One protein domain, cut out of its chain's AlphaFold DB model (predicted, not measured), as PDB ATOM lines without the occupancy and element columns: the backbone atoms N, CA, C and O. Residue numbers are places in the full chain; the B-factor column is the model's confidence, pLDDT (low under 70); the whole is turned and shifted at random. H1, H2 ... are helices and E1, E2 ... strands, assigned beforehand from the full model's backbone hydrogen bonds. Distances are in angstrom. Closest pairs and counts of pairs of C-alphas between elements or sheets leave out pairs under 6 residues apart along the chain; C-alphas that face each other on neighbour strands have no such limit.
ATOM      1  N   PRO A 355      -9.193  27.278 -39.720       89.00
ATOM      2  CA  PRO A 355      -8.190  26.278 -39.369       89.00
ATOM      3  C   PRO A 355      -8.393  25.740 -37.945       89.00
ATOM      4  O   PRO A 355      -8.757  26.470 -37.020       89.00
ATOM      5  N   ILE A 356      -8.127  24.445 -37.776       90.75
ATOM      6  CA  ILE A 356      -8.030  23.793 -36.466       90.75
ATOM      7  C   ILE A 356      -6.685  24.183 -35.832       90.75
ATOM      8  O   ILE A 356      -5.662  24.171 -36.509       90.75
ATOM      9  N   LEU A 357      -6.694  24.531 -34.543       87.06
ATOM     10  CA  LEU A 357      -5.535  25.049 -33.806       87.06
ATOM     11  C   LEU A 357      -4.921  24.000 -32.873       87.06
ATOM     12  O   LEU A 357      -3.717  23.768 -32.902       87.06
ATOM     13  N   GLU A 358      -5.750  23.354 -32.051       88.00
ATOM     14  CA  GLU A 358      -5.312  22.363 -31.064       88.00
ATOM     15  C   GLU A 358      -6.443  21.394 -30.676       88.00
ATOM     16  O   GLU A 358      -7.619  21.579 -31.015       88.00
ATOM     17  N   TYR A 359      -6.078  20.371 -29.904       88.88
ATOM     18  CA  TYR A 359      -6.976  19.352 -29.373       88.88
ATOM     19  C   TYR A 359      -6.829  19.254 -27.853       88.88
ATOM     20  O   TYR A 359      -5.709  19.256 -27.340       88.88
ATOM     21  N   LYS A 360      -7.946  19.120 -27.130       87.38
ATOM     22  CA  LYS A 360      -7.978  18.919 -25.669       87.38
ATOM     23  C   LYS A 360      -8.990  17.842 -25.278       87.38
ATOM     24  O   LYS A 360     -10.008  17.633 -25.938       87.38
ATOM     25  N   THR A 361      -8.716  17.143 -24.183       80.38
ATOM     26  CA  THR A 361      -9.521  16.009 -23.699       80.38
ATOM     27  C   THR A 361     -10.944  16.431 -23.313       80.38
ATOM     28  O   THR A 361     -11.149  17.482 -22.707       80.38
ATOM     29  N   TYR A 362     -11.954  15.590 -23.584       75.69
ATOM     30  CA  TYR A 362     -13.359  15.831 -23.191       75.69
ATOM     31  C   TYR A 362     -13.629  15.550 -21.687       75.69
ATOM     32  O   TYR A 362     -14.730  15.204 -21.261       75.69
ATOM     33  N   ILE A 363     -12.597  15.710 -20.858       68.12
ATOM     34  CA  ILE A 363     -12.608  15.538 -19.400       68.12
ATOM     35  C   ILE A 363     -12.907  16.908 -18.754       68.12
ATOM     36  O   ILE A 363     -12.496  17.931 -19.302       68.12
ATOM     37  N   PRO A 364     -13.591  16.992 -17.591       52.31
ATOM     38  CA  PRO A 364     -14.033  18.254 -16.965       52.31
ATOM     39  C   PRO A 364     -12.973  19.335 -16.655       52.31
ATOM     40  O   PRO A 364     -13.347  20.397 -16.166       52.31
ATOM     41  N   ARG A 365     -11.680  19.103 -16.926       58.03
ATOM     42  CA  ARG A 365     -10.597  20.102 -16.835       58.03
ATOM     43  C   ARG A 365      -9.972  20.493 -18.190       58.03
ATOM     44  O   ARG A 365      -9.014  21.253 -18.184       58.03
ATOM     45  N   LYS A 366     -10.486  19.993 -19.327       72.62
ATOM     46  CA  LYS A 366      -9.981  20.262 -20.697       72.62
ATOM     47  C   LYS A 366      -8.454  20.128 -20.818       72.62
ATOM     48  O   LYS A 366      -7.775  21.004 -21.346       72.62
ATOM     49  N   GLN A 367      -7.913  19.039 -20.278       72.19
ATOM     50  CA  GLN A 367      -6.466  18.815 -20.219       72.19
ATOM     51  C   GLN A 367      -5.878  18.622 -21.630       72.19
ATOM     52  O   GLN A 367      -6.612  18.160 -22.516       72.19
ATOM     53  N   PRO A 368      -4.578  18.920 -21.837       76.62
ATOM     54  CA  PRO A 368      -3.848  18.559 -23.054       76.62
ATOM     55  C   PRO A 368      -4.013  17.082 -23.426       76.62
ATOM     56  O   PRO A 368      -4.395  16.257 -22.596       76.62
ATOM     57  N   MET A 369      -3.671  16.719 -24.662       81.69
ATOM     58  CA  MET A 369      -3.721  15.330 -25.145       81.69
ATOM     59  C   MET A 369      -2.536  14.478 -24.646       81.69
ATOM     60  O   MET A 369      -1.935  13.712 -25.398       81.69
ATOM     61  N   ILE A 370      -2.199  14.623 -23.366       82.88
ATOM     62  CA  ILE A 370      -1.169  13.880 -22.641       82.88
ATOM     63  C   ILE A 370      -1.801  13.419 -21.326       82.88
ATOM     64  O   ILE A 370      -2.421  14.215 -20.619       82.88
ATOM     65  N   LEU A 371      -1.671  12.132 -21.015       81.31
ATOM     66  CA  LEU A 371      -2.207  11.507 -19.809       81.31
ATOM     67  C   LEU A 371      -1.077  10.840 -19.034       81.31
ATOM     68  O   LEU A 371      -0.347  10.027 -19.598       81.31
ATOM     69  N   GLU A 372      -0.978  11.124 -17.742       81.56
ATOM     70  CA  GLU A 372       0.010  10.502 -16.862       81.56
ATOM     71  C   GLU A 372      -0.637   9.389 -16.032       81.56
ATOM     72  O   GLU A 372      -1.704   9.573 -15.445       81.56
ATOM     73  N   PHE A 373       0.016   8.228 -15.998       81.06
ATOM     74  CA  PHE A 373      -0.399   7.048 -15.246       81.06
ATOM     75  C   PHE A 373       0.767   6.449 -14.473       81.06
ATOM     76  O   PHE A 373       1.938   6.700 -14.753       81.06
ATOM     77  N   THR A 374       0.423   5.620 -13.498       79.81
ATOM     78  CA  THR A 374       1.376   5.040 -12.555       79.81
ATOM     79  C   THR A 374       1.674   3.577 -12.914       79.81
ATOM     80  O   THR A 374       0.785   2.913 -13.458       79.81
ATOM     81  N   PRO A 375       2.881   3.035 -12.645       81.31
ATOM     82  CA  PRO A 375       3.203   1.645 -12.962       81.31
ATOM     83  C   PRO A 375       2.208   0.647 -12.340       81.31
ATOM     84  O   PRO A 375       2.156   0.465 -11.125       81.31
ATOM     85  N   GLY A 376       1.421  -0.007 -13.198       82.69
ATOM     86  CA  GLY A 376       0.362  -0.957 -12.845       82.69
ATOM     87  C   GLY A 376      -1.069  -0.388 -12.827       82.69
ATOM     88  O   GLY A 376      -2.018  -1.170 -12.801       82.69
ATOM     89  N   ASP A 377      -1.265   0.931 -12.904       83.62
ATOM     90  CA  ASP A 377      -2.576   1.603 -12.788       83.62
ATOM     91  C   ASP A 377      -3.377   1.655 -14.107       83.62
ATOM     92  O   ASP A 377      -4.016   2.645 -14.472       83.62
ATOM     93  N   GLN A 378      -3.392   0.532 -14.829       85.88
ATOM     94  CA  GLN A 378      -4.258   0.329 -15.998       85.88
ATOM     95  C   GLN A 378      -5.750   0.492 -15.645       85.88
ATOM     96  O   GLN A 378      -6.563   0.898 -16.477       85.88
ATOM     97  N   ASP A 379      -6.116   0.178 -14.397       84.25
ATOM     98  CA  ASP A 379      -7.497   0.142 -13.919       84.25
ATOM     99  C   ASP A 379      -8.092   1.548 -13.728       84.25
ATOM    100  O   ASP A 379      -9.317   1.660 -13.612       84.25
ATOM    101  N   SER A 380      -7.289   2.618 -13.785       82.94
ATOM    102  CA  SER A 380      -7.766   4.010 -13.836       82.94
ATOM    103  C   SER A 380      -8.030   4.522 -15.260       82.94
ATOM    104  O   SER A 380      -8.794   5.474 -15.435       82.94
ATOM    105  N   PHE A 381      -7.482   3.885 -16.302       87.06
ATOM    106  CA  PHE A 381      -7.657   4.331 -17.689       87.06
ATOM    107  C   PHE A 381      -9.037   3.967 -18.272       87.06
ATOM    108  O   PHE A 381      -9.558   2.867 -18.075       87.06
ATOM    109  N   ARG A 382      -9.654   4.899 -19.010       85.94
ATOM    110  CA  ARG A 382     -11.022   4.784 -19.556       85.94
ATOM    111  C   ARG A 382     -11.074   5.308 -20.988       85.94
ATOM    112  O   ARG A 382     -11.041   6.517 -21.206       85.94
ATOM    113  N   ARG A 383     -11.153   4.405 -21.972       88.19
ATOM    114  CA  ARG A 383     -11.160   4.753 -23.411       88.19
ATOM    115  C   ARG A 383     -12.369   5.614 -23.784       88.19
ATOM    116  O   ARG A 383     -12.238   6.540 -24.575       88.19
ATOM    117  N   GLU A 384     -13.503   5.378 -23.128       84.88
ATOM    118  CA  GLU A 384     -14.768   6.090 -23.331       84.88
ATOM    119  C   GLU A 384     -14.712   7.599 -23.013       84.88
ATOM    120  O   GLU A 384     -15.602   8.349 -23.414       84.88
ATOM    121  N   TYR A 385     -13.675   8.078 -22.313       83.69
ATOM    122  CA  TYR A 385     -13.458   9.512 -22.073       83.69
ATOM    123  C   TYR A 385     -12.768  10.220 -23.252       83.69
ATOM    124  O   TYR A 385     -12.750  11.450 -23.293       83.69
ATOM    125  N   PHE A 386     -12.253   9.456 -24.223       87.75
ATOM    126  CA  PHE A 386     -11.528   9.946 -25.401       87.75
ATOM    127  C   PHE A 386     -12.272   9.690 -26.719       87.75
ATOM    128  O   PHE A 386     -11.867  10.219 -27.751       87.75
ATOM    129  N   ASP A 387     -13.416   8.991 -26.689       89.50
ATOM    130  CA  ASP A 387     -14.372   8.871 -27.810       89.50
ATOM    131  C   ASP A 387     -14.773  10.237 -28.409       89.50
ATOM    132  O   ASP A 387     -15.295  10.311 -29.526       89.50
ATOM    133  N   ARG A 388     -14.568  11.325 -27.652       92.00
ATOM    134  CA  ARG A 388     -14.709  12.721 -28.074       92.00
ATOM    135  C   ARG A 388     -13.564  13.567 -27.535       92.00
ATOM    136  O   ARG A 388     -13.021  13.284 -26.470       92.00
ATOM    137  N   ILE A 389     -13.286  14.660 -28.234       92.31
ATOM    138  CA  ILE A 389     -12.340  15.704 -27.829       92.31
ATOM    139  C   ILE A 389     -12.962  17.087 -28.024       92.31
ATOM    140  O   ILE A 389     -13.903  17.250 -28.806       92.31
ATOM    141  N   TYR A 390     -12.404  18.086 -27.347       91.56
ATOM    142  CA  TYR A 390     -12.524  19.476 -27.761       91.56
ATOM    143  C   TYR A 390     -11.537  19.736 -28.901       91.56
ATOM    144  O   TYR A 390     -10.339  19.493 -28.767       91.56
ATOM    145  N   VAL A 391     -12.061  20.230 -30.017       92.44
ATOM    146  CA  VAL A 391     -11.313  20.739 -31.165       92.44
ATOM    147  C   VAL A 391     -11.394  22.253 -31.107       92.44
ATOM    148  O   VAL A 391     -12.489  22.810 -31.211       92.44
ATOM    149  N   TYR A 392     -10.253  22.905 -30.915       88.62
ATOM    150  CA  TYR A 392     -10.150  24.357 -30.959       88.62
ATOM    151  C   TYR A 392      -9.846  24.788 -32.389       88.62
ATOM    152  O   TYR A 392      -9.074  24.141 -33.094       88.62
ATOM    153  N   TYR A 393     -10.472  25.872 -32.824       88.75
ATOM    154  CA  TYR A 393     -10.325  26.440 -34.160       88.75
ATOM    155  C   TYR A 393     -10.421  27.969 -34.063       88.75
ATOM    156  O   TYR A 393     -11.038  28.478 -33.124       88.75
ATOM    157  N   GLY A 394      -9.861  28.703 -35.022       86.12
ATOM    158  CA  GLY A 394      -9.924  30.167 -35.003       86.12
ATOM    159  C   GLY A 394      -8.858  30.834 -35.863       86.12
ATOM    160  O   GLY A 394      -8.520  30.331 -36.934       86.12
ATOM    161  N   ASP A 395      -8.308  31.940 -35.373       74.12
ATOM    162  CA  ASP A 395      -7.252  32.701 -36.040       74.12
ATOM    163  C   ASP A 395      -5.868  32.058 -35.849       74.12
ATOM    164  O   ASP A 395      -5.136  32.322 -34.893       74.12
ATOM    165  N   ALA A 396      -5.477  31.197 -36.790       61.72
ATOM    166  CA  ALA A 396      -4.197  30.497 -36.712       61.72
ATOM    167  C   ALA A 396      -2.969  31.408 -36.935       61.72
ATOM    168  O   ALA A 396      -2.989  32.248 -37.839       61.72
ATOM    169  N   PRO A 397      -1.830  31.159 -36.255       52.53
ATOM    170  CA  PRO A 397      -1.638  30.456 -34.978       52.53
ATOM    171  C   PRO A 397      -1.334  31.422 -33.812       52.53
ATOM    172  O   PRO A 397      -0.993  30.971 -32.726       52.53
ATOM    173  N   GLN A 398      -1.395  32.734 -34.068       54.53
ATOM    174  CA  GLN A 398      -1.046  33.832 -33.152       54.53
ATOM    175  C   GLN A 398      -2.266  34.711 -32.808       54.53
ATOM    176  O   GLN A 398      -2.105  35.760 -32.196       54.53
ATOM    177  N   GLY A 399      -3.467  34.355 -33.279       58.91
ATOM    178  CA  GLY A 399      -4.645  35.201 -33.123       58.91
ATOM    179  C   GLY A 399      -5.410  34.935 -31.827       58.91
ATOM    180  O   GLY A 399      -5.565  33.787 -31.413       58.91
ATOM    181  N   PHE A 400      -5.932  35.993 -31.207       64.62
ATOM    182  CA  PHE A 400      -6.677  35.894 -29.946       64.62
ATOM    183  C   PHE A 400      -8.063  35.252 -30.081       64.62
ATOM    184  O   PHE A 400      -8.596  34.733 -29.097       64.62
ATOM    185  N   TRP A 401      -8.679  35.269 -31.269       74.31
ATOM    186  CA  TRP A 401      -9.977  34.629 -31.451       74.31
ATOM    187  C   TRP A 401      -9.847  33.120 -31.694       74.31
ATOM    188  O   TRP A 401      -9.343  32.665 -32.723       74.31
ATOM    189  N   HIS A 402     -10.408  32.337 -30.770       77.69
ATOM    190  CA  HIS A 402     -10.651  30.911 -30.956       77.69
ATOM    191  C   HIS A 402     -11.996  30.469 -30.360       77.69
ATOM    192  O   HIS A 402     -12.480  31.004 -29.358       77.69
ATOM    193  N   LYS A 403     -12.573  29.406 -30.918       84.12
ATOM    194  CA  LYS A 403     -13.757  28.717 -30.392       84.12
ATOM    195  C   LYS A 403     -13.539  27.208 -30.368       84.12
ATOM    196  O   LYS A 403     -12.653  26.674 -31.027       84.12
ATOM    197  N   GLU A 404     -14.394  26.512 -29.624       88.56
ATOM    198  CA  GLU A 404     -14.361  25.053 -29.520       88.56
ATOM    199  C   GLU A 404     -15.545  24.361 -30.218       88.56
ATOM    200  O   GLU A 404     -16.657  24.892 -30.353       88.56
ATOM    201  N   ALA A 405     -15.299  23.129 -30.652       90.81
ATOM    202  CA  ALA A 405     -16.298  22.166 -31.089       90.81
ATOM    203  C   ALA A 405     -15.997  20.802 -30.451       90.81
ATOM    204  O   ALA A 405     -14.840  20.413 -30.333       90.81
ATOM    205  N   VAL A 406     -17.025  20.051 -30.047       93.50
ATOM    206  CA  VAL A 406     -16.841  18.691 -29.513       93.50
ATOM    207  C   VAL A 406     -17.051  17.682 -30.637       93.50
ATOM    208  O   VAL A 406     -18.194  17.429 -31.031       93.50
ATOM    209  N   LEU A 407     -15.962  17.106 -31.149       95.81
ATOM    210  CA  LEU A 407     -15.991  16.117 -32.234       95.81
ATOM    211  C   LEU A 407     -15.682  14.705 -31.709       95.81
ATOM    212  O   LEU A 407     -14.861  14.563 -30.799       95.81
ATOM    213  N   PRO A 408     -16.319  13.650 -32.255       95.38
ATOM    214  CA  PRO A 408     -15.945  12.271 -31.971       95.38
ATOM    215  C   PRO A 408     -14.741  11.831 -32.817       95.38
ATOM    216  O   PRO A 408     -14.591  12.268 -33.960       95.38
ATOM    217  N   VAL A 409     -13.912  10.945 -32.264       95.31
ATOM    218  CA  VAL A 409     -12.634  10.499 -32.855       95.31
ATOM    219  C   VAL A 409     -12.575   8.975 -32.914       95.31
ATOM    220  O   VAL A 409     -13.072   8.295 -32.019       95.31
ATOM    221  N   GLN A 410     -11.946   8.427 -33.955       95.06
ATOM    222  CA  GLN A 410     -11.527   7.025 -33.993       95.06
ATOM    223  C   GLN A 410     -10.030   6.931 -33.686       95.06
ATOM    224  O   GLN A 410      -9.215   7.458 -34.437       95.06
ATOM    225  N   TRP A 411      -9.683   6.267 -32.584       95.25
ATOM    226  CA  TRP A 411      -8.304   6.079 -32.119       95.25
ATOM    227  C   TRP A 411      -7.743   4.719 -32.537       95.25
ATOM    228  O   TRP A 411      -8.428   3.698 -32.423       95.25
ATOM    229  N   GLU A 412      -6.475   4.680 -32.948       94.81
ATOM    230  CA  GLU A 412      -5.751   3.421 -33.120       94.81
ATOM    231  C   GLU A 412      -5.306   2.877 -31.754       94.81
ATOM    232  O   GLU A 412      -4.199   3.134 -31.298       94.81
ATOM    233  N   TRP A 413      -6.158   2.098 -31.083       93.69
ATOM    234  CA  TRP A 413      -5.859   1.582 -29.739       93.69
ATOM    235  C   TRP A 413      -4.738   0.521 -29.659       93.69
ATOM    236  O   TRP A 413      -4.314   0.191 -28.551       93.69
ATOM    237  N   THR A 414      -4.211   0.031 -30.790       93.94
ATOM    238  CA  THR A 414      -3.179  -1.026 -30.862       93.94
ATOM    239  C   THR A 414      -1.958  -0.811 -29.944       93.94
ATOM    240  O   THR A 414      -1.529  -1.785 -29.316       93.94
ATOM    241  N   PRO A 415      -1.391   0.409 -29.797       90.94
ATOM    242  CA  PRO A 415      -0.288   0.654 -28.866       90.94
ATOM    243  C   PRO A 415      -0.703   0.419 -27.404       90.94
ATOM    244  O   PRO A 415      -0.007  -0.271 -26.666       90.94
ATOM    245  N   VAL A 416      -1.891   0.883 -27.004       89.81
ATOM    246  CA  VAL A 416      -2.438   0.697 -25.642       89.81
ATOM    247  C   VAL A 416      -2.809  -0.762 -25.366       89.81
ATOM    248  O   VAL A 416      -2.702  -1.228 -24.235       89.81
ATOM    249  N   ASP A 417      -3.230  -1.497 -26.397       90.00
ATOM    250  CA  ASP A 417      -3.499  -2.939 -26.325       90.00
ATOM    251  C   ASP A 417      -2.220  -3.797 -26.211       90.00
ATOM    252  O   ASP A 417      -2.321  -5.005 -25.984       90.00
ATOM    253  N   SER A 418      -1.026  -3.208 -26.375       88.94
ATOM    254  CA  SER A 418       0.258  -3.930 -26.382       88.94
ATOM    255  C   SER A 418       1.360  -3.364 -25.474       88.94
ATOM    256  O   SER A 418       2.378  -4.037 -25.299       88.94
ATOM    257  N   MET A 419       1.176  -2.188 -24.866       87.94
ATOM    258  CA  MET A 419       2.129  -1.616 -23.907       87.94
ATOM    259  C   MET A 419       2.098  -2.332 -22.545       87.94
ATOM    260  O   MET A 419       1.045  -2.766 -22.071       87.94
ATOM    261  N   ASP A 420       3.257  -2.432 -21.891       89.12
ATOM    262  CA  ASP A 420       3.351  -2.944 -20.522       89.12
ATOM    263  C   ASP A 420       3.096  -1.807 -19.525       89.12
ATOM    264  O   ASP A 420       3.966  -0.973 -19.284       89.12
ATOM    265  N   TRP A 421       1.910  -1.806 -18.912       88.38
ATOM    266  CA  TRP A 421       1.509  -0.837 -17.886       88.38
ATOM    267  C   TRP A 421       2.431  -0.794 -16.656       88.38
ATOM    268  O   TRP A 421       2.319   0.130 -15.857       88.38
ATOM    269  N   ASN A 422       3.327  -1.771 -16.475       85.38
ATOM    270  CA  ASN A 422       4.293  -1.823 -15.374       85.38
ATOM    271  C   ASN A 422       5.656  -1.200 -15.738       85.38
ATOM    272  O   ASN A 422       6.521  -1.103 -14.868       85.38
ATOM    273  N   GLN A 423       5.873  -0.812 -17.000       81.44
ATOM    274  CA  GLN A 423       7.124  -0.225 -17.478       81.44
ATOM    275  C   GLN A 423       6.950   1.276 -17.739       81.44
ATOM    276  O   GLN A 423       6.011   1.689 -18.411       81.44
ATOM    277  N   GLU A 424       7.888   2.095 -17.258       79.94
ATOM    278  CA  GLU A 424       7.896   3.524 -17.577       79.94
ATOM    279  C   GLU A 424       8.202   3.802 -19.056       79.94
ATOM    280  O   GLU A 424       9.008   3.112 -19.696       79.94
ATOM    281  N   GLY A 425       7.588   4.864 -19.578       74.81
ATOM    282  CA  GLY A 425       7.744   5.315 -20.958       74.81
ATOM    283  C   GLY A 425       6.501   6.028 -21.486       74.81
ATOM    284  O   GLY A 425       5.462   6.058 -20.829       74.81
ATOM    285  N   ASP A 426       6.616   6.591 -22.687       83.62
ATOM    286  CA  ASP A 426       5.534   7.305 -23.367       83.62
ATOM    287  C   ASP A 426       5.031   6.484 -24.561       83.62
ATOM    288  O   ASP A 426       5.816   6.017 -25.388       83.62
ATOM    289  N   THR A 427       3.714   6.317 -24.660       88.31
ATOM    290  CA  THR A 427       3.028   5.622 -25.755       88.31
ATOM    291  C   THR A 427       2.132   6.610 -26.490       88.31
ATOM    292  O   THR A 427       1.178   7.133 -25.915       88.31
ATOM    293  N   VAL A 428       2.434   6.867 -27.763       89.44
ATOM    294  CA  VAL A 428       1.649   7.765 -28.626       89.44
ATOM    295  C   VAL A 428       0.590   6.968 -29.388       89.44
ATOM    296  O   VAL A 428       0.835   5.851 -29.847       89.44
ATOM    297  N   ILE A 429      -0.600   7.551 -29.499       93.25
ATOM    298  CA  ILE A 429      -1.799   6.975 -30.107       93.25
ATOM    299  C   ILE A 429      -2.288   7.972 -31.156       93.25
ATOM    300  O   ILE A 429      -2.530   9.131 -30.822       93.25
ATOM    301  N   HIS A 430      -2.463   7.545 -32.403       94.44
ATOM    302  CA  HIS A 430      -2.967   8.419 -33.467       94.44
ATOM    303  C   HIS A 430      -4.494   8.293 -33.583       94.44
ATOM    304  O   HIS A 430      -5.063   7.210 -33.396       94.44
ATOM    305  N   GLY A 431      -5.166   9.406 -33.870       95.06
ATOM    306  CA  GLY A 431      -6.615   9.500 -34.016       95.06
ATOM    307  C   GLY A 431      -7.021  10.118 -35.350       95.06
ATOM    308  O   GLY A 431      -6.295  10.920 -35.932       95.06
ATOM    309  N   VAL A 432      -8.204   9.752 -35.843       95.19
ATOM    310  CA  VAL A 432      -8.774  10.284 -37.089       95.19
ATOM    311  C   VAL A 432     -10.242  10.672 -36.923       95.19
ATOM    312  O   VAL A 432     -11.009  10.018 -36.210       95.19
ATOM    313  N   PHE A 433     -10.655  11.724 -37.630       96.31
ATOM    314  CA  PHE A 433     -12.068  12.041 -37.838       96.31
ATOM    315  C   PHE A 433     -12.627  11.182 -38.978       96.31
ATOM    316  O   PHE A 433     -11.955  10.954 -39.984       96.31
ATOM    317  N   THR A 434     -13.864  10.696 -38.845       95.50
ATOM    318  CA  THR A 434     -14.515   9.953 -39.938       95.50
ATOM    319  C   THR A 434     -14.983  10.910 -41.042       95.50
ATOM    320  O   THR A 434     -15.241  12.082 -40.758       95.50
ATOM    321  N   PRO A 435     -15.189  10.435 -42.287       96.12
ATOM    322  CA  PRO A 435     -15.774  11.258 -43.349       96.12
ATOM    323  C   PRO A 435     -17.111  11.900 -42.946       96.12
ATOM    324  O   PRO A 435     -17.351  13.057 -43.260       96.12
ATOM    325  N   GLU A 436     -17.929  11.192 -42.161       96.56
ATOM    326  CA  GLU A 436     -19.210  11.674 -41.618       96.56
ATOM    327  C   GLU A 436     -19.046  12.837 -40.617       96.56
ATOM    328  O   GLU A 436     -19.947  13.660 -40.458       96.56
ATOM    329  N   VAL A 437     -17.910  12.906 -39.912       95.88
ATOM    330  CA  VAL A 437     -17.559  14.023 -39.020       95.88
ATOM    331  C   VAL A 437     -17.028  15.206 -39.825       95.88
ATOM    332  O   VAL A 437     -17.360  16.343 -39.495       95.88
ATOM    333  N   ILE A 438     -16.257  14.944 -40.882       95.62
ATOM    334  CA  ILE A 438     -15.702  15.967 -41.777       95.62
ATOM    335  C   ILE A 438     -16.834  16.647 -42.563       95.62
ATOM    336  O   ILE A 438     -17.062  17.836 -42.357       95.62
ATOM    337  N   GLU A 439     -17.635  15.893 -43.325       95.56
ATOM    338  CA  GLU A 439     -18.789  16.388 -44.109       95.56
ATOM    339  C   GLU A 439     -19.781  17.182 -43.239       95.56
ATOM    340  O   GLU A 439     -20.367  18.180 -43.657       95.56
ATOM    341  N   LYS A 440     -19.953  16.779 -41.974       95.00
ATOM    342  CA  LYS A 440     -20.840  17.473 -41.036       95.00
ATOM    343  C   LYS A 440     -20.281  18.801 -40.505       95.00
ATOM    344  O   LYS A 440     -21.063  19.591 -39.982       95.00
ATOM    345  N   ASN A 441     -18.972  19.052 -40.582       94.12
ATOM    346  CA  ASN A 441     -18.330  20.234 -39.989       94.12
ATOM    347  C   ASN A 441     -17.486  21.063 -40.975       94.12
ATOM    348  O   ASN A 441     -17.020  22.131 -40.587       94.12
ATOM    349  N   GLU A 442     -17.327  20.646 -42.233       91.88
ATOM    350  CA  GLU A 442     -16.543  21.351 -43.268       91.88
ATOM    351  C   GLU A 442     -17.046  22.770 -43.592       91.88
ATOM    352  O   GLU A 442     -16.285  23.595 -44.082       91.88
ATOM    353  N   TYR A 443     -18.295  23.103 -43.240       88.38
ATOM    354  CA  TYR A 443     -18.829  24.474 -43.307       88.38
ATOM    355  C   TYR A 443     -18.235  25.424 -42.241       88.38
ATOM    356  O   TYR A 443     -18.507  26.620 -42.258       88.38
ATOM    357  N   ARG A 444     -17.495  24.886 -41.263       89.62
ATOM    358  CA  ARG A 444     -16.963  25.599 -40.089       89.62
ATOM    359  C   ARG A 444     -15.482  25.304 -39.848       89.62
ATOM    360  O   ARG A 444     -14.788  26.176 -39.346       89.62
ATOM    361  N   LEU A 445     -14.996  24.113 -40.191       92.69
ATOM    362  CA  LEU A 445     -13.641  23.645 -39.883       92.69
ATOM    363  C   LEU A 445     -12.895  23.228 -41.156       92.69
ATOM    364  O   LEU A 445     -13.380  22.394 -41.919       92.69
ATOM    365  N   ASN A 446     -11.695  23.770 -41.356       91.31
ATOM    366  CA  ASN A 446     -10.769  23.343 -42.397       91.31
ATOM    367  C   ASN A 446      -9.973  22.133 -41.887       91.31
ATOM    368  O   ASN A 446      -9.111  22.266 -41.020       91.31
ATOM    369  N   PHE A 447     -10.254  20.960 -42.453       92.69
ATOM    370  CA  PHE A 447      -9.559  19.708 -42.136       92.69
ATOM    371  C   PHE A 447      -8.325  19.441 -43.019       92.69
ATOM    372  O   PHE A 447      -7.636  18.450 -42.790       92.69
ATOM    373  N   ASN A 448      -8.033  20.278 -44.027       89.38
ATOM    374  CA  ASN A 448      -6.916  20.035 -44.957       89.38
ATOM    375  C   ASN A 448      -5.544  20.232 -44.291       89.38
ATOM    376  O   ASN A 448      -4.618  19.471 -44.557       89.38
ATOM    377  N   ASP A 449      -5.443  21.232 -43.413       82.38
ATOM    378  CA  ASP A 449      -4.194  21.713 -42.808       82.38
ATOM    379  C   ASP A 449      -4.204  21.542 -41.274       82.38
ATOM    380  O   ASP A 449      -3.638  22.350 -40.537       82.38
ATOM    381  N   MET A 450      -4.921  20.529 -40.773       89.56
ATOM    382  CA  MET A 450      -5.118  20.331 -39.334       89.56
ATOM    383  C   MET A 450      -3.842  19.820 -38.623       89.56
ATOM    384  O   MET A 450      -3.076  19.060 -39.224       89.56
ATOM    385  N   PRO A 451      -3.634  20.150 -37.331       89.62
ATOM    386  CA  PRO A 451      -2.572  19.568 -36.512       89.62
ATOM    387  C   PRO A 451      -2.686  18.042 -36.421       89.62
ATOM    388  O   PRO A 451      -3.783  17.483 -36.553       89.62
ATOM    389  N   GLU A 452      -1.574  17.364 -36.127       91.69
ATOM    390  CA  GLU A 452      -1.593  15.913 -35.934       91.69
ATOM    391  C   GLU A 452      -2.426  15.542 -34.697       91.69
ATOM    392  O   GLU A 452      -2.180  16.008 -33.583       91.69
ATOM    393  N   LEU A 453      -3.446  14.709 -34.899       93.69
ATOM    394  CA  LEU A 453      -4.344  14.278 -33.836       93.69
ATOM    395  C   LEU A 453      -3.741  13.082 -33.091       93.69
ATOM    396  O   LEU A 453      -3.988  11.926 -33.428       93.69
ATOM    397  N   THR A 454      -2.951  13.375 -32.061       92.25
ATOM    398  CA  THR A 454      -2.341  12.379 -31.172       92.25
ATOM    399  C   THR A 454      -2.903  12.432 -29.753       92.25
ATOM    400  O   THR A 454      -3.345  13.481 -29.289       92.25
ATOM    401  N   LEU A 455      -2.822  11.308 -29.042       89.00
ATOM    402  CA  LEU A 455      -2.996  11.183 -27.597       89.00
ATOM    403  C   LEU A 455      -1.780  10.441 -27.026       89.00
ATOM    404  O   LEU A 455      -1.485   9.328 -27.456       89.00
ATOM    405  N   THR A 456      -1.083  11.039 -26.066       87.69
ATOM    406  CA  THR A 456       0.067  10.422 -25.390       87.69
ATOM    407  C   THR A 456      -0.360   9.840 -24.047       87.69
ATOM    408  O   THR A 456      -1.037  10.510 -23.268       87.69
ATOM    409  N   ILE A 457       0.059   8.610 -23.753       88.62
ATOM    410  CA  ILE A 457      -0.034   7.996 -22.425       88.62
ATOM    411  C   ILE A 457       1.381   7.805 -21.879       88.62
ATOM    412  O   ILE A 457       2.169   7.059 -22.456       88.62
ATOM    413  N   SER A 458       1.687   8.463 -20.767       82.44
ATOM    414  CA  SER A 458       2.990   8.452 -20.103       82.44
ATOM    415  C   SER A 458       2.906   7.683 -18.786       82.44
ATOM    416  O   SER A 458       2.170   8.073 -17.883       82.44
ATOM    417  N   ILE A 459       3.666   6.594 -18.659       82.19
ATOM    418  CA  ILE A 459       3.759   5.803 -17.424       82.19
ATOM    419  C   ILE A 459       4.975   6.291 -16.629       82.19
ATOM    420  O   ILE A 459       6.102   6.208 -17.124       82.19
ATOM    421  N   ARG A 460       4.745   6.814 -15.416       73.88
ATOM    422  CA  ARG A 460       5.744   7.451 -14.532       73.88
ATOM    423  C   ARG A 460       5.458   7.140 -13.057       73.88
ATOM    424  O   ARG A 460       4.300   7.118 -12.643       73.88
TER     425      ARG A 460
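What this domain is: This is residues 355 to 460 of the 776 residues of an uncharacterized protein of Clostridium sp. AM58-1XD (UniProt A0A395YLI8). Two small three-stranded sheets sit towards opposite ends of an elongated body: a strongly twisted sheet of E1, E3 and E4, with the short helix H1 at the same end, and a second sheet of E2, E6 and E5. Two long stretches without a named element, residues 374 to 387 and 409 to 424, run back and forth along the second sheet. The 106 printed residues hold, along the chain, E1, E2, E3, E4, E5, H1 and E6; the first sheet is antiparallel in the order E1, E3, E4, and the second is mixed in the order E2, E6, E5. The class is mostly strand, though under half of the residues are in named elements. The whole is compact, with a radius of gyration of the C-alphas of 14.9 A, and only just elongated, spanning 44 by 29 by 23 A.

Where its parts are: E1 is residues 355 to 361, 18.8 A long, from C-alpha 355 at (-8.190, 26.278, -39.369). E2 is residues 370 to 373, 10.1 A. E3, residues 388 to 394, and E4, residues 402 to 408, are each 19.4 A. E5, the longest strand, is residues 425 to 432, 23.6 A, from C-alpha 425 at (7.744, 5.315, -20.958). H1 is residues 435 to 441, 9.9 A. E6 is residues 454 to 459, 16.4 A, to C-alpha 459 at (3.759, 5.803, -17.424).

How they stand to each other: E1 and E3 are antiparallel neighbours at 147 degrees; N 360 and O 390 are 2.9 A apart, within hydrogen-bond range. E3 and E4 form a hairpin at 152 degrees, with N 391 and O 405 at 2.8 A. H1 is on this sheet, but only just, and only grazes it with residues 437 to 441; the closest C-alphas of E4 and H1 are those of Leu 407 and Val 437, 7.3 A apart. Every O i to N i+4 pair in H1 is within hydrogen-bond range. In the other sheet, E2 and E6 are parallel at 23 degrees, with N 371 and O 456 at 2.8 A. E6 and E5 are antiparallel at 159 degrees, with N 427 and O 457 at 2.8 A. Residues 410 to 411 pair briefly with residues 431 to 432 of E5, antiparallel. H1 is not on this sheet. Among the pairs that are apart are E1 and E6, and E3 and E5.

The domain as a whole: The C-alphas farthest apart are those of Asn 422 and Tyr 443, 44.8 A. The printed part has no cut. The links E2 to E3, E4 to E5 and H1 to E6 are long, and E5 to H1 is tight. The mean pLDDT of the printed part is 85.6; residues 363 to 365 and 396 to 400 are under 70.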